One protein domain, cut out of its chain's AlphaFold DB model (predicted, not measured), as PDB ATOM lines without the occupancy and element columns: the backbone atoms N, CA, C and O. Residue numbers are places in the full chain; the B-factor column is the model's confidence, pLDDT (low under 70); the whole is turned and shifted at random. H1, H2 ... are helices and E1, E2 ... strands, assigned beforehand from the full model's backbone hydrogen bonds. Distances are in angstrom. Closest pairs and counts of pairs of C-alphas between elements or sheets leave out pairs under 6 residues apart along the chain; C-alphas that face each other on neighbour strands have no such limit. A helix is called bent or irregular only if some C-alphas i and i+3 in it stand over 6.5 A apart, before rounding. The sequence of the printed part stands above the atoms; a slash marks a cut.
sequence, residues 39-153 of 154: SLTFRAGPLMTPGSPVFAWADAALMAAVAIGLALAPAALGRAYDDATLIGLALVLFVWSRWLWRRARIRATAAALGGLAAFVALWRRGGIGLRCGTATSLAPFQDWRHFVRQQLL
ATOM      1  N   SER A  39      -6.505 296.929  -3.212       85.81
ATOM      2  CA  SER A  39      -5.283 296.468  -2.549       85.81
ATOM      3  C   SER A  39      -5.306 296.758  -1.055       85.81
ATOM      4  O   SER A  39      -5.761 297.814  -0.608       85.81
ATOM      5  N   LEU A  40      -4.777 295.813  -0.274       84.94
ATOM      6  CA  LEU A  40      -4.570 295.973   1.160       84.94
ATOM      7  C   LEU A  40      -3.232 296.671   1.421       84.94
ATOM      8  O   LEU A  40      -2.154 296.204   1.038       84.94
ATOM      9  N   THR A  41      -3.307 297.796   2.117       83.25
ATOM     10  CA  THR A  41      -2.155 298.476   2.705       83.25
ATOM     11  C   THR A  41      -2.000 298.029   4.154       83.25
ATOM     12  O   THR A  41      -2.978 297.732   4.834       83.25
ATOM     13  N   PHE A  42      -0.761 297.935   4.634       81.44
ATOM     14  CA  PHE A  42      -0.452 297.402   5.961       81.44
ATOM     15  C   PHE A  42       0.391 298.407   6.735       81.44
ATOM     16  O   PHE A  42       1.379 298.921   6.203       81.44
ATOM     17  N   ARG A  43       0.041 298.660   7.999       73.25
ATOM     18  CA  ARG A  43       0.812 299.537   8.893       73.25
ATOM     19  C   ARG A  43       1.587 298.688   9.895       73.25
ATOM     20  O   ARG A  43       1.000 297.977  10.703       73.25
ATOM     21  N   ALA A  44       2.918 298.763   9.836       64.06
ATOM     22  CA  ALA A  44       3.809 297.895  10.613       64.06
ATOM     23  C   ALA A  44       3.618 298.028  12.134       64.06
ATOM     24  O   ALA A  44       3.591 297.013  12.824       64.06
ATOM     25  N   GLY A  45       3.436 299.255  12.637       67.81
ATOM     26  CA  GLY A  45       3.325 299.527  14.075       67.81
ATOM     27  C   GLY A  45       2.213 298.717  14.756       67.81
ATOM     28  O   GLY A  45       2.519 297.861  15.581       67.81
ATOM     29  N   PRO A  46       0.934 298.896  14.380       62.28
ATOM     30  CA  PRO A  46      -0.173 298.179  15.016       62.28
ATOM     31  C   PRO A  46      -0.133 296.658  14.805       62.28
ATOM     32  O   PRO A  46      -0.601 295.906  15.661       62.28
ATOM     33  N   LEU A  47       0.442 296.196  13.687       61.84
ATOM     34  CA  LEU A  47       0.530 294.775  13.333       61.84
ATOM     35  C   LEU A  47       1.566 293.998  14.155       61.84
ATOM     36  O   LEU A  47       1.370 292.801  14.365       61.84
ATOM     37  N   MET A  48       2.638 294.654  14.612       62.41
ATOM     38  CA  MET A  48       3.746 294.027  15.351       62.41
ATOM     39  C   MET A  48       3.656 294.200  16.875       62.41
ATOM     40  O   MET A  48       4.605 293.883  17.586       62.41
ATOM     41  N   THR A  49       2.522 294.673  17.395       66.31
ATOM     42  CA  THR A  49       2.289 294.763  18.846       66.31
ATOM     43  C   THR A  49       1.751 293.451  19.434       66.31
ATOM     44  O   THR A  49       0.986 292.748  18.757       66.31
ATOM     45  N   PRO A  50       2.085 293.133  20.702       55.44
ATOM     46  CA  PRO A  50       1.528 291.985  21.413       55.44
ATOM     47  C   PRO A  50      -0.006 291.949  21.347       55.44
ATOM     48  O   PRO A  50      -0.688 292.969  21.474       55.44
ATOM     49  N   GLY A  51      -0.560 290.762  21.098       58.69
ATOM     50  CA  GLY A  51      -2.000 290.536  20.945       58.69
ATOM     51  C   GLY A  51      -2.540 290.727  19.525       58.69
ATOM     52  O   GLY A  51      -3.742 290.575  19.327       58.69
ATOM     53  N   SER A  52      -1.708 291.095  18.542       52.12
ATOM     54  CA  SER A  52      -2.111 291.152  17.128       52.12
ATOM     55  C   SER A  52      -2.287 289.729  16.598       52.12
ATOM     56  O   SER A  52      -1.428 288.895  16.873       52.12
ATOM     57  N   PRO A  53      -3.330 289.432  15.796       59.06
ATOM     58  CA  PRO A  53      -3.510 288.101  15.197       59.06
ATOM     59  C   PRO A  53      -2.351 287.706  14.262       59.06
ATOM     60  O   PRO A  53      -2.226 286.558  13.852       59.06
ATOM     61  N   VAL A  54      -1.492 288.669  13.925       61.34
ATOM     62  CA  VAL A  54      -0.328 288.520  13.050       61.34
ATOM     63  C   VAL A  54       0.976 288.377  13.853       61.34
ATOM     64  O   VAL A  54       1.989 287.911  13.321       61.34
ATOM     65  N   PHE A  55       0.959 288.754  15.137       66.62
ATOM     66  CA  PHE A  55       2.116 288.711  16.022       66.62
ATOM     67  C   PHE A  55       2.380 287.276  16.475       66.62
ATOM     68  O   PHE A  55       1.621 286.706  17.257       66.62
ATOM     69  N   ALA A  56       3.483 286.696  16.005       69.69
ATOM     70  CA  ALA A  56       3.975 285.437  16.536       69.69
ATOM     71  C   ALA A  56       5.044 285.722  17.587       69.69
ATOM     72  O   ALA A  56       6.119 286.230  17.273       69.69
ATOM     73  N   TRP A  57       4.767 285.325  18.827       69.12
ATOM     74  CA  TRP A  57       5.738 285.380  19.922       69.12
ATOM     75  C   TRP A  57       7.050 284.669  19.587       69.12
ATOM     76  O   TRP A  57       8.105 285.123  20.012       69.12
ATOM     77  N   ALA A  58       7.004 283.614  18.770       68.88
ATOM     78  CA  ALA A  58       8.196 282.931  18.275       68.88
ATOM     79  C   ALA A  58       9.111 283.857  17.451       68.88
ATOM     80  O   ALA A  58      10.326 283.817  17.617       68.88
ATOM     81  N   ASP A  59       8.541 284.728  16.613       68.44
ATOM     82  CA  ASP A  59       9.314 285.676  15.801       68.44
ATOM     83  C   ASP A  59       9.965 286.755  16.698       68.44
ATOM     84  O   ASP A  59      11.111 287.147  16.475       68.44
ATOM     85  N   ALA A  60       9.268 287.190  17.756       68.69
ATOM     86  CA  ALA A  60       9.791 288.143  18.740       68.69
ATOM     87  C   ALA A  60      10.864 287.527  19.658       68.69
ATOM     88  O   ALA A  60      11.902 288.143  19.893       68.69
ATOM     89  N   ALA A  61      10.649 286.299  20.136       72.25
ATOM     90  CA  ALA A  61      11.609 285.559  20.952       72.25
ATOM     91  C   ALA A  61      12.898 285.269  20.173       72.25
ATOM     92  O   ALA A  61      13.986 285.380  20.725       72.25
ATOM     93  N   LEU A  62      12.785 284.973  18.876       74.88
ATOM     94  CA  LEU A  62      13.932 284.782  17.996       74.88
ATOM     95  C   LEU A  62      14.725 286.081  17.804       74.88
ATOM     96  O   LEU A  62      15.949 286.058  17.883       74.88
ATOM     97  N   MET A  63      14.048 287.223  17.628       71.50
ATOM     98  CA  MET A  63      14.717 288.532  17.583       71.50
ATOM     99  C   MET A  63      15.444 288.845  18.891       71.50
ATOM    100  O   MET A  63      16.587 289.293  18.856       71.50
ATOM    101  N   ALA A  64      14.812 288.572  20.033       74.50
ATOM    102  CA  ALA A  64      15.434 288.757  21.338       74.50
ATOM    103  C   ALA A  64      16.643 287.827  21.524       74.50
ATOM    104  O   ALA A  64      17.700 288.286  21.938       74.50
ATOM    105  N   ALA A  65      16.523 286.548  21.163       77.38
ATOM    106  CA  ALA A  65      17.609 285.577  21.263       77.38
ATOM    107  C   ALA A  65      18.803 285.953  20.377       77.38
ATOM    108  O   ALA A  65      19.942 285.892  20.835       77.38
ATOM    109  N   VAL A  66      18.549 286.405  19.143       75.25
ATOM    110  CA  VAL A  66      19.597 286.931  18.261       75.25
ATOM    111  C   VAL A  66      20.227 288.163  18.895       75.25
ATOM    112  O   VAL A  66      21.435 288.166  19.071       75.25
ATOM    113  N   ALA A  67      19.445 289.165  19.307       74.38
ATOM    114  CA  ALA A  67      19.970 290.391  19.910       74.38
ATOM    115  C   ALA A  67      20.821 290.120  21.163       74.38
ATOM    116  O   ALA A  67      21.889 290.706  21.311       74.38
ATOM    117  N   ILE A  68      20.387 289.202  22.032       78.56
ATOM    118  CA  ILE A  68      21.129 288.786  23.229       78.56
ATOM    119  C   ILE A  68      22.412 288.054  22.837       78.56
ATOM    120  O   ILE A  68      23.485 288.420  23.308       78.56
ATOM    121  N   GLY A  69      22.333 287.058  21.948       74.25
ATOM    122  CA  GLY A  69      23.515 286.341  21.465       74.25
ATOM    123  C   GLY A  69      24.543 287.285  20.842       74.25
ATOM    124  O   GLY A  69      25.745 287.110  21.014       74.25
ATOM    125  N   LEU A  70      24.066 288.347  20.198       68.62
ATOM    126  CA  LEU A  70      24.899 289.339  19.540       68.62
ATOM    127  C   LEU A  70      25.449 290.422  20.471       68.62
ATOM    128  O   LEU A  70      26.548 290.907  20.232       68.62
ATOM    129  N   ALA A  71      24.740 290.763  21.547       71.75
ATOM    130  CA  ALA A  71      25.271 291.600  22.622       71.75
ATOM    131  C   ALA A  71      26.370 290.881  23.423       71.75
ATOM    132  O   ALA A  71      27.247 291.528  23.990       71.75
ATOM    133  N   LEU A  72      26.333 289.545  23.452       75.50
ATOM    134  CA  LEU A  72      27.303 288.706  24.158       75.50
ATOM    135  C   LEU A  72      28.483 288.263  23.279       75.50
ATOM    136  O   LEU A  72      29.555 287.966  23.802       75.50
ATOM    137  N   ALA A  73      28.328 288.268  21.954       70.62
ATOM    138  CA  ALA A  73      29.391 287.931  21.008       70.62
ATOM    139  C   ALA A  73      30.707 288.739  21.181       70.62
ATOM    140  O   ALA A  73      31.771 288.122  21.084       70.62
ATOM    141  N   PRO A  74      30.715 290.045  21.534       70.56
ATOM    142  CA  PRO A  74      31.952 290.780  21.818       70.56
ATOM    143  C   PRO A  74      32.712 290.255  23.033       70.56
ATOM    144  O   PRO A  74      33.941 290.227  23.031       70.56
ATOM    145  N   ALA A  75      31.993 289.793  24.060       69.94
ATOM    146  CA  ALA A  75      32.612 289.223  25.252       69.94
ATOM    147  C   ALA A  75      33.272 287.862  24.965       69.94
ATOM    148  O   ALA A  75      34.229 287.495  25.641       69.94
ATOM    149  N   ALA A  76      32.790 287.136  23.949       67.25
ATOM    150  CA  ALA A  76      33.311 285.829  23.555       67.25
ATOM    151  C   ALA A  76      34.439 285.896  22.506       67.25
ATOM    152  O   ALA A  76      35.323 285.043  22.524       67.25
ATOM    153  N   LEU A  77      34.432 286.887  21.601       65.06
ATOM    154  CA  LEU A  77      35.424 287.020  20.518       65.06
ATOM    155  C   LEU A  77      36.548 288.041  20.798       65.06
ATOM    156  O   LEU A  77      37.505 288.129  20.027       65.06
ATOM    157  N   GLY A  78      36.482 288.793  21.900       67.94
ATOM    158  CA  GLY A  78      37.516 289.764  22.275       67.94
ATOM    159  C   GLY A  78      37.528 291.029  21.400       67.94
ATOM    160  O   GLY A  78      36.522 291.402  20.803       67.94
ATOM    161  N   ARG A  79      38.678 291.725  21.332       59.31
ATOM    162  CA  ARG A  79      38.846 293.045  20.671       59.31
ATOM    163  C   ARG A  79      38.707 293.055  19.138       59.31
ATOM    164  O   ARG A  79      38.859 294.115  18.549       59.31
ATOM    165  N   ALA A  80      38.382 291.936  18.491       58.50
ATOM    166  CA  ALA A  80      38.194 291.850  17.035       58.50
ATOM    167  C   ALA A  80      36.837 292.414  16.543       58.50
ATOM    168  O   ALA A  80      36.361 292.074  15.458       58.50
ATOM    169  N   TYR A  81      36.184 293.253  17.349       64.56
ATOM    170  CA  TYR A  81      34.971 293.971  16.971       64.56
ATOM    171  C   TYR A  81      35.339 295.217  16.161       64.56
ATOM    172  O   TYR A  81      35.313 296.335  16.667       64.56
ATOM    173  N   ASP A  82      35.701 295.000  14.901       70.38
ATOM    174  CA  ASP A  82      35.879 296.080  13.932       70.38
ATOM    175  C   ASP A  82      34.524 296.593  13.422       70.38
ATOM    176  O   ASP A  82      33.510 295.883  13.445       70.38
ATOM    177  N   ASP A  83      34.514 297.816  12.883       73.81
ATOM    178  CA  ASP A  83      33.338 298.460  12.281       73.81
ATOM    179  C   ASP A  83      32.650 297.576  11.223       73.81
ATOM    180  O   ASP A  83      31.427 297.603  11.069       73.81
ATOM    181  N   ALA A  84      33.412 296.715  10.539       72.38
ATOM    182  CA  ALA A  84      32.890 295.734   9.589       72.38
ATOM    183  C   ALA A  84      31.893 294.748  10.229       72.38
ATOM    184  O   ALA A  84      30.893 294.385   9.605       72.38
ATOM    185  N   THR A  85      32.114 294.355  11.485       74.12
ATOM    186  CA  THR A  85      31.231 293.453  12.238       74.12
ATOM    187  C   THR A  85      29.913 294.146  12.586       74.12
ATOM    188  O   THR A  85      28.844 293.544  12.465       74.12
ATOM    189  N   LEU A  86      29.961 295.435  12.943       74.69
ATOM    190  CA  LEU A  86      28.769 296.249  13.211       74.69
ATOM    191  C   LEU A  86      27.956 296.521  11.937       74.69
ATOM    192  O   LEU A  86      26.725 296.459  11.962       74.69
ATOM    193  N   ILE A  87      28.626 296.763  10.809       80.19
ATOM    194  CA  ILE A  87      27.970 296.951   9.507       80.19
ATOM    195  C   ILE A  87      27.325 295.642   9.032       80.19
ATOM    196  O   ILE A  87      26.156 295.639   8.635       80.19
ATOM    197  N   GLY A  88      28.049 294.522   9.114       79.31
ATOM    198  CA  GLY A  88      27.518 293.198   8.786       79.31
ATOM    199  C   GLY A  88      26.301 292.848   9.642       79.31
ATOM    200  O   GLY A  88      25.286 292.375   9.129       79.31
ATOM    201  N   LEU A  89      26.349 293.182  10.930       74.62
ATOM    202  CA  LEU A  89      25.224 293.047  11.845       74.62
ATOM    203  C   LEU A  89      24.013 293.890  11.423       74.62
ATOM    204  O   LEU A  89      22.897 293.370  11.343       74.62
ATOM    205  N   ALA A  90      24.214 295.182  11.162       78.25
ATOM    206  CA  ALA A  90      23.133 296.075  10.763       78.25
ATOM    207  C   ALA A  90      22.439 295.564   9.489       78.25
ATOM    208  O   ALA A  90      21.210 295.574   9.403       78.25
ATOM    209  N   LEU A  91      23.213 295.026   8.542       81.88
ATOM    210  CA  LEU A  91      22.703 294.371   7.339       81.88
ATOM    211  C   LEU A  91      21.878 293.120   7.653       81.88
ATOM    212  O   LEU A  91      20.777 292.978   7.118       81.88
ATOM    213  N   VAL A  92      22.356 292.237   8.534       79.50
ATOM    214  CA  VAL A  92      21.609 291.034   8.938       79.50
ATOM    215  C   VAL A  92      20.278 291.418   9.586       79.50
ATOM    216  O   VAL A  92      19.234 290.922   9.165       79.50
ATOM    217  N   LEU A  93      20.279 292.352  10.543       79.44
ATOM    218  CA  LEU A  93      19.053 292.836  11.190       79.44
ATOM    219  C   LEU A  93      18.113 293.531  10.193       79.44
ATOM    220  O   LEU A  93      16.891 293.363  10.260       79.44
ATOM    221  N   PHE A  94      18.655 294.270   9.226       79.81
ATOM    222  CA  PHE A  94      17.866 294.914   8.181       79.81
ATOM    223  C   PHE A  94      17.199 293.897   7.244       79.81
ATOM    224  O   PHE A  94      15.996 293.979   6.990       79.81
ATOM    225  N   VAL A  95      17.940 292.901   6.757       81.62
ATOM    226  CA  VAL A  95      17.386 291.843   5.896       81.62
ATOM    227  C   VAL A  95      16.347 291.027   6.663       81.62
ATOM    228  O   VAL A  95      15.258 290.756   6.145       81.62
ATOM    229  N   TRP A  96      16.639 290.700   7.920       78.12
ATOM    230  CA  TRP A  96      15.741 289.941   8.778       78.12
ATOM    231  C   TRP A  96      14.447 290.699   9.077       78.12
ATOM    232  O   TRP A  96      13.356 290.144   8.932       78.12
ATOM    233  N   SER A  97      14.530 291.980   9.443       74.88
ATOM    234  CA  SER A  97      13.340 292.793   9.718       74.88
ATOM    235  C   SER A  97      12.430 292.896   8.489       74.88
ATOM    236  O   SER A  97      11.208 292.754   8.604       74.88
ATOM    237  N   ARG A  98      13.005 293.018   7.283       79.38
ATOM    238  CA  ARG A  98      12.241 292.969   6.025       79.38
ATOM    239  C   ARG A  98      11.570 291.616   5.806       79.38
ATOM    240  O   ARG A  98      10.435 291.573   5.326       79.38
ATOM    241  N   TRP A  99      12.243 290.520   6.144       80.56
ATOM    242  CA  TRP A  99      11.685 289.174   6.027       80.56
ATOM    243  C   TRP A  99      10.519 288.942   6.998       80.56
ATOM    244  O   TRP A  99       9.460 288.464   6.582       80.56
ATOM    245  N   LEU A 100      10.654 289.374   8.255       76.75
ATOM    246  CA  LEU A 100       9.568 289.350   9.240       76.75
ATOM    247  C   LEU A 100       8.372 290.179   8.782       76.75
ATOM    248  O   LEU A 100       7.233 289.722   8.864       76.75
ATOM    249  N   TRP A 101       8.619 291.368   8.232       78.00
ATOM    250  CA  TRP A 101       7.544 292.204   7.712       78.00
ATOM    251  C   TRP A 101       6.814 291.548   6.533       78.00
ATOM    252  O   TRP A 101       5.586 291.596   6.467       78.00
ATOM    253  N   ARG A 102       7.532 290.859   5.635       81.12
ATOM    254  CA  ARG A 102       6.907 290.057   4.568       81.12
ATOM    255  C   ARG A 102       6.026 288.944   5.135       81.12
ATOM    256  O   ARG A 102       4.885 288.811   4.700       81.12
ATOM    257  N   ARG A 103       6.508 288.185   6.124       80.44
ATOM    258  CA  ARG A 103       5.707 287.138   6.787       80.44
ATOM    259  C   ARG A 103       4.468 287.701   7.475       80.44
ATOM    260  O   ARG A 103       3.383 287.145   7.319       80.44
ATOM    261  N   ALA A 104       4.617 288.816   8.185       78.12
ATOM    262  CA  ALA A 104       3.505 289.507   8.820       78.12
ATOM    263  C   ALA A 104       2.461 289.941   7.782       78.12
ATOM    264  O   ALA A 104       1.275 289.706   7.982       78.12
ATOM    265  N   ARG A 105       2.883 290.486   6.633       80.81
ATOM    266  CA  ARG A 105       1.958 290.826   5.540       80.81
ATOM    267  C   ARG A 105       1.212 289.610   5.015       80.81
ATOM    268  O   ARG A 105       0.004 289.690   4.889       80.81
ATOM    269  N   ILE A 106       1.885 288.485   4.770       82.38
ATOM    270  CA  ILE A 106       1.226 287.260   4.282       82.38
ATOM    271  C   ILE A 106       0.149 286.790   5.269       82.38
ATOM    272  O   ILE A 106      -0.985 286.541   4.867       82.38
ATOM    273  N   ARG A 107       0.473 286.728   6.566       81.56
ATOM    274  CA  ARG A 107      -0.484 286.361   7.624       81.56
ATOM    275  C   ARG A 107      -1.638 287.361   7.725       81.56
ATOM    276  O   ARG A 107      -2.785 286.952   7.866       81.56
ATOM    277  N   ALA A 108      -1.343 288.656   7.632       81.50
ATOM    278  CA  ALA A 108      -2.347 289.711   7.675       81.50
ATOM    279  C   ALA A 108      -3.289 289.650   6.463       81.50
ATOM    280  O   ALA A 108      -4.491 289.801   6.638       81.50
ATOM    281  N   THR A 109      -2.771 289.374   5.263       84.38
ATOM    282  CA  THR A 109      -3.584 289.150   4.062       84.38
ATOM    283  C   THR A 109      -4.459 287.910   4.219       84.38
ATOM    284  O   THR A 109      -5.658 287.982   3.982       84.38
ATOM    285  N   ALA A 110      -3.890 286.790   4.674       84.56
ATOM    286  CA  ALA A 110      -4.646 285.558   4.893       84.56
ATOM    287  C   ALA A 110      -5.780 285.758   5.914       84.56
ATOM    288  O   ALA A 110      -6.911 285.345   5.672       84.56
ATOM    289  N   ALA A 111      -5.508 286.457   7.018       83.25
ATOM    290  CA  ALA A 111      -6.521 286.791   8.014       83.25
ATOM    291  C   ALA A 111      -7.560 287.799   7.484       83.25
ATOM    292  O   ALA A 111      -8.742 287.656   7.773       83.25
ATOM    293  N   ALA A 112      -7.146 288.780   6.676       84.50
ATOM    294  CA  ALA A 112      -8.048 289.761   6.076       84.50
ATOM    295  C   ALA A 112      -8.986 289.161   5.016       84.50
ATOM    296  O   ALA A 112     -10.060 289.710   4.815       84.50
ATOM    297  N   LEU A 113      -8.595 288.067   4.350       87.00
ATOM    298  CA  LEU A 113      -9.403 287.375   3.332       87.00
ATOM    299  C   LEU A 113     -10.133 286.129   3.870       87.00
ATOM    300  O   LEU A 113     -11.020 285.582   3.200       87.00
ATOM    301  N   GLY A 114      -9.780 285.680   5.078       83.25
ATOM    302  CA  GLY A 114     -10.318 284.473   5.708       83.25
ATOM    303  C   GLY A 114     -11.759 284.602   6.205       83.25
ATOM    304  O   GLY A 114     -12.457 283.599   6.291       83.25
ATOM    305  N   GLY A 115     -12.234 285.817   6.490       85.44
ATOM    306  CA  GLY A 115     -13.622 286.062   6.887       85.44
ATOM    307  C   GLY A 115     -13.856 287.463   7.455       85.44
ATOM    308  O   GLY A 115     -12.922 288.110   7.935       85.44
ATOM    309  N   LEU A 116     -15.120 287.905   7.448       86.25
ATOM    310  CA  LEU A 116     -15.528 289.242   7.896       86.25
ATOM    311  C   LEU A 116     -15.069 289.533   9.332       86.25
ATOM    312  O   LEU A 116     -14.504 290.590   9.599       86.25
ATOM    313  N   ALA A 117     -15.250 288.588  10.258       84.50
ATOM    314  CA  ALA A 117     -14.879 288.781  11.662       84.50
ATOM    315  C   ALA A 117     -13.373 289.060  11.845       84.50
ATOM    316  O   ALA A 117     -12.990 289.972  12.583       84.50
ATOM    317  N   ALA A 118     -12.513 288.318  11.139       83.69
ATOM    318  CA  ALA A 118     -11.063 288.502  11.186       83.69
ATOM    319  C   ALA A 118     -10.636 289.822  10.520       83.69
ATOM    320  O   ALA A 118      -9.790 290.546  11.055       83.69
ATOM    321  N   PHE A 119     -11.274 290.176   9.402       86.81
ATOM    322  CA  PHE A 119     -11.086 291.464   8.742       86.81
ATOM    323  C   PHE A 119     -11.464 292.640   9.651       86.81
ATOM    324  O   PHE A 119     -10.659 293.549   9.845       86.81
ATOM    325  N   VAL A 120     -12.646 292.611  10.274       85.62
ATOM    326  CA  VAL A 120     -13.117 293.671  11.179       85.62
ATOM    327  C   VAL A 120     -12.203 293.797  12.398       85.62
ATOM    328  O   VAL A 120     -11.897 294.913  12.821       85.62
ATOM    329  N   ALA A 121     -11.712 292.681  12.943       83.69
ATOM    330  CA  ALA A 121     -10.739 292.700  14.033       83.69
ATOM    331  C   ALA A 121      -9.421 293.385  13.621       83.69
ATOM    332  O   ALA A 121      -8.895 294.215  14.366       83.69
ATOM    333  N   LEU A 122      -8.910 293.097  12.418       82.44
ATOM    334  CA  LEU A 122      -7.729 293.767  11.859       82.44
ATOM    335  C   LEU A 122      -7.977 295.256  11.584       82.44
ATOM    336  O   LEU A 122      -7.104 296.082  11.871       82.44
ATOM    337  N   TRP A 123      -9.158 295.598  11.062       85.94
ATOM    338  CA  TRP A 123      -9.566 296.972  10.770       85.94
ATOM    339  C   TRP A 123      -9.619 297.810  12.046       85.94
ATOM    340  O   TRP A 123      -8.941 298.829  12.155       85.94
ATOM    341  N   ARG A 124     -10.335 297.344  13.074       84.00
ATOM    342  CA  ARG A 124     -10.447 298.043  14.368       84.00
ATOM    343  C   ARG A 124      -9.094 298.280  15.032       84.00
ATOM    344  O   ARG A 124      -8.922 299.264  15.741       84.00
ATOM    345  N   ARG A 125      -8.119 297.406  14.778       79.69
ATOM    346  CA  ARG A 125      -6.756 297.546  15.297       79.69
ATOM    347  C   ARG A 125      -5.911 298.581  14.542       79.69
ATOM    348  O   ARG A 125      -4.830 298.929  15.005       79.69
ATOM    349  N   GLY A 126      -6.347 299.052  13.375       79.88
ATOM    350  CA  GLY A 126      -5.577 299.992  12.554       79.88
ATOM    351  C   GLY A 126      -4.402 299.362  11.802       79.88
ATOM    352  O   GLY A 126      -3.519 300.073  11.320       79.88
ATOM    353  N   GLY A 127      -4.350 298.028  11.736       73.31
ATOM    354  CA  GLY A 127      -3.245 297.305  11.102       73.31
ATOM    355  C   GLY A 127      -3.320 297.286   9.577       73.31
ATOM    356  O   GLY A 127      -2.299 297.099   8.915       73.31
ATOM    357  N   ILE A 128      -4.510 297.507   9.021       83.50
ATOM    358  CA  ILE A 128      -4.793 297.410   7.589       83.50
ATOM    359  C   ILE A 128      -5.443 298.693   7.062       83.50
ATOM    360  O   ILE A 128      -6.016 299.473   7.815       83.50
ATOM    361  N   GLY A 129      -5.346 298.915   5.759       86.31
ATOM    362  CA  GLY A 129      -6.064 299.957   5.035       86.31
ATOM    363  C   GLY A 129      -6.433 299.464   3.643       86.31
ATOM    364  O   GLY A 129      -5.804 298.547   3.116       86.31
ATOM    365  N   LEU A 130      -7.437 300.077   3.037       87.69
ATOM    366  CA  LEU A 130      -7.894 299.777   1.687       87.69
ATOM    367  C   LEU A 130      -7.388 300.828   0.709       87.69
ATOM    368  O   LEU A 130      -7.293 302.009   1.038       87.69
ATOM    369  N   ARG A 131      -7.080 300.398  -0.507       87.31
ATOM    370  CA  ARG A 131      -6.766 301.285  -1.623       87.31
ATOM    371  C   ARG A 131      -7.434 300.775  -2.891       87.31
ATOM    372  O   ARG A 131      -7.213 299.623  -3.251       87.31
ATOM    373  N   CYS A 132      -8.177 301.641  -3.565       85.19
ATOM    374  CA  CYS A 132      -8.829 301.389  -4.848       85.19
ATOM    375  C   CYS A 132      -8.500 302.576  -5.763       85.19
ATOM    376  O   CYS A 132      -8.886 303.705  -5.467       85.19
ATOM    377  N   GLY A 133      -7.692 302.359  -6.806       83.25
ATOM    378  CA  GLY A 133      -7.147 303.454  -7.618       83.25
ATOM    379  C   GLY A 133      -6.401 304.507  -6.780       83.25
ATOM    380  O   GLY A 133      -5.424 304.195  -6.092       83.25
ATOM    381  N   THR A 134      -6.865 305.760  -6.836       82.06
ATOM    382  CA  THR A 134      -6.343 306.891  -6.045       82.06
ATOM    383  C   THR A 134      -6.983 307.005  -4.658       82.06
ATOM    384  O   THR A 134      -6.425 307.660  -3.776       82.06
ATOM    385  N   ALA A 135      -8.124 306.351  -4.434       83.81
ATOM    386  CA  ALA A 135      -8.836 306.401  -3.171       83.81
ATOM    387  C   ALA A 135      -8.161 305.485  -2.144       83.81
ATOM    388  O   ALA A 135      -7.857 304.318  -2.409       83.81
ATOM    389  N   THR A 136      -7.934 306.014  -0.945       85.00
ATOM    390  CA  THR A 136      -7.350 305.272   0.177       85.00
ATOM    391  C   THR A 136      -8.208 305.435   1.415       85.00
ATOM    392  O   THR A 136      -8.625 306.541   1.748       85.00
ATOM    393  N   SER A 137      -8.419 304.329   2.121       84.94
ATOM    394  CA  SER A 137      -9.070 304.312   3.419       84.94
ATOM    395  C   SER A 137      -8.177 303.655   4.451       84.94
ATOM    396  O   SER A 137      -7.730 302.521   4.288       84.94
ATOM    397  N   LEU A 138      -7.874 304.397   5.510       82.50
ATOM    398  CA  LEU A 138      -6.959 303.964   6.556       82.50
ATOM    399  C   LEU A 138      -7.742 303.644   7.819       82.50
ATOM    400  O   LEU A 138      -8.407 304.506   8.399       82.50
ATOM    401  N   ALA A 139      -7.592 302.412   8.287       82.31
ATOM    402  CA  ALA A 139      -8.112 302.036   9.582       82.31
ATOM    403  C   ALA A 139      -7.258 302.654  10.717       82.31
ATOM    404  O   ALA A 139      -6.072 302.955  10.520       82.31
ATOM    405  N   PRO A 140      -7.824 302.845  11.922       74.50
ATOM    406  CA  PRO A 140      -9.230 302.635  12.280       74.50
ATOM    407  C   PRO A 140     -10.116 303.867  12.014       74.50
ATOM    408  O   PRO A 140     -11.285 303.865  12.375       74.50
ATOM    409  N   PHE A 141      -9.564 304.934  11.432       73.94
ATOM    410  CA  PHE A 141     -10.196 306.255  11.395       73.94
ATOM    411  C   PHE A 141     -11.349 306.374  10.399       73.94
ATOM    412  O   PHE A 141     -12.203 307.239  10.561       73.94
ATOM    413  N   GLN A 142     -11.362 305.539   9.363       80.69
ATOM    414  CA  GLN A 142     -12.391 305.568   8.330       80.69
ATOM    415  C   GLN A 142     -13.235 304.293   8.338       80.69
ATOM    416  O   GLN A 142     -12.738 303.197   8.616       80.69
ATOM    417  N   ASP A 143     -14.520 304.449   8.015       85.62
ATOM    418  CA  ASP A 143     -15.438 303.324   7.873       85.62
ATOM    419  C   ASP A 143     -15.202 302.616   6.535       85.62
ATOM    420  O   ASP A 143     -15.448 303.164   5.455       85.62
ATOM    421  N   TRP A 144     -14.729 301.375   6.615       87.06
ATOM    422  CA  TRP A 144     -14.492 300.544   5.441       87.06
ATOM    423  C   TRP A 144     -15.782 300.295   4.657       87.06
ATOM    424  O   TRP A 144     -15.726 300.196   3.434       87.06
ATOM    425  N   ARG A 145     -16.943 300.235   5.324       88.56
ATOM    426  CA  ARG A 145     -18.231 299.984   4.657       88.56
ATOM    427  C   ARG A 145     -18.567 301.111   3.703       88.56
ATOM    428  O   ARG A 145     -18.926 300.874   2.553       88.56
ATOM    429  N   HIS A 146     -18.408 302.341   4.182       85.94
ATOM    430  CA  HIS A 146     -18.619 303.539   3.386       85.94
ATOM    431  C   HIS A 146     -17.652 303.588   2.197       85.94
ATOM    432  O   HIS A 146     -18.077 303.846   1.074       85.94
ATOM    433  N   PHE A 147     -16.375 303.251   2.412       86.88
ATOM    434  CA  PHE A 147     -15.391 303.170   1.331       86.88
ATOM    435  C   PHE A 147     -15.779 302.144   0.257       86.88
ATOM    436  O   PHE A 147     -15.754 302.461  -0.930       86.88
ATOM    437  N   VAL A 148     -16.177 300.932   0.662       85.75
ATOM    438  CA  VAL A 148     -16.614 299.875  -0.265       85.75
ATOM    439  C   VAL A 148     -17.834 300.326  -1.060       85.75
ATOM    440  O   VAL A 148     -17.849 300.172  -2.277       85.75
ATOM    441  N   ARG A 149     -18.830 300.937  -0.408       86.50
ATOM    442  CA  ARG A 149     -20.017 301.460  -1.099       86.50
ATOM    443  C   ARG A 149     -19.661 302.527  -2.130       86.50
ATOM    444  O   ARG A 149     -20.190 302.487  -3.224       86.50
ATOM    445  N   GLN A 150     -18.748 303.440  -1.816       84.81
ATOM    446  CA  GLN A 150     -18.395 304.522  -2.739       84.81
ATOM    447  C   GLN A 150     -17.502 304.093  -3.903       84.81
ATOM    448  O   GLN A 150     -17.568 304.698  -4.966       84.81
ATOM    449  N   GLN A 151     -16.618 303.117  -3.690       83.75
ATOM    450  CA  GLN A 151     -15.573 302.775  -4.663       83.75
ATOM    451  C   GLN A 151     -15.847 301.473  -5.422       83.75
ATOM    452  O   GLN A 151     -15.313 301.288  -6.508       83.75
ATOM    453  N   LEU A 152     -16.650 300.564  -4.859       78.25
ATOM    454  CA  LEU A 152     -16.891 299.220  -5.408       78.25
ATOM    455  C   LEU A 152     -18.373 298.935  -5.704       78.25
ATOM    456  O   LEU A 152     -18.690 297.895  -6.281       78.25
ATOM    457  N   LEU A 153     -19.284 299.829  -5.310       68.94
ATOM    458  CA  LEU A 153     -20.697 299.806  -5.695       68.94
ATOM    459  C   LEU A 153     -21.070 301.132  -6.383       68.94
ATOM    460  O   LEU A 153     -21.693 301.977  -5.741       68.94
TER     461      LEU A 153
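Overview. This is residues 39 to 153 of the 154 residues of an uncharacterized protein of Oceanibacterium hippocampi (UniProt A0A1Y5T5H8). A small head, a three-stranded sheet with H5 along it and H4 packed near one end of E2, sits at one end of a long arm made of two helices, H2 and H3, which run side by side in opposite ways but only loosely together. H3 runs from the far end of the arm back to the head, where its residues 101 to 112 pack on the sheet; the turn at the far end, with residues 75 to 80, sticks out free. The printed part has 115 residues, with elements in the order E1 H1 H2 H3 H4 E2 E3 H5; the sheet order is E1 E2 E3, antiparallel, and the class is mostly helix. The whole is loose, with a radius of gyration of the C-alphas of 19.1 A, and a rod spanning 65 by 27 by 20 A.

Arrangement. In the sheet, E2, residues 128 to 132, is the inner strand. E1, residues 39 to 42, is its antiparallel neighbour at 150 degrees, with N 41 and O 129 at 2.8 A, within hydrogen-bond range. E3, residues 135 to 138, forms a hairpin with E2, antiparallel at 172 degrees, with N 130 and O 137 at 2.8 A, within hydrogen-bond range. H5, residues 144 to 152, is on the sheet over E2 and E3 at a height over the sheet of 9.3 A; it runs along the strands, at 15 degrees to E2 on the local plane, and its closest C-alphas to E3 are Phe 147 and Ser 137, 6.8 A apart. H4, residues 116 to 124, is on the sheet too; its closest C-alphas to E2 are Leu 122 and Ile 128, 6.3 A apart. H3, residues 83 to 114, is on the sheet; its closest C-alphas to E1 are Arg 105 and Phe 42, 7.0 A apart. The arrangement is two layers, the sheet and, on one face of it, H3, H4 and H5. H3 touches H4 with its residues 108 to 113 alone, at a steep tilt of 46 degrees, opposite ways; the closest C-alphas are Ala 112 and Phe 119, 4.4 A apart. H2, residues 57 to 77, is close to but not clearly touching H3, at a shallow tilt of 6 degrees, opposite ways; the closest C-alphas are Asp 59 and Leu 100, 7.5 A apart. H1, residues 44 to 47, is close to but not clearly touching H3, with the C-alphas of Ala 44 and Trp 101 closest at 7.4 A. Every O i to N i+4 pair is within hydrogen-bond range in H3, H4 and H5, and 15 of 17 are in H2; H1 is too short for such a pair.

Along the chain. E1 begins with C-alpha 39 at (-5.283, 296.468, -2.549). H2 is 29.7 A long and has a kink of 30 degrees near residue 71; it is irregular, but only just, with C-alphas 71 and 74 at 6.8 A. H3, 46.3 A long, runs from C-alpha 83 at (33.338, 298.460, 12.281) to C-alpha 114 at (-10.318, 284.473, 5.708). E2 is 13.7 A long, H4 12.0 A and H5 11.2 A.

Size, cuts and confidence. The C-alphas farthest apart, those of Arg 79 and Leu 153, are 65.5 A apart. The printed part has no cut; no link is long, and H1 to H2, with 9 residues between them, is short but not tight. The mean pLDDT of the printed part is 76.9; it is under 70 at residues 44 to 60, 70, 75 to 81 and 153.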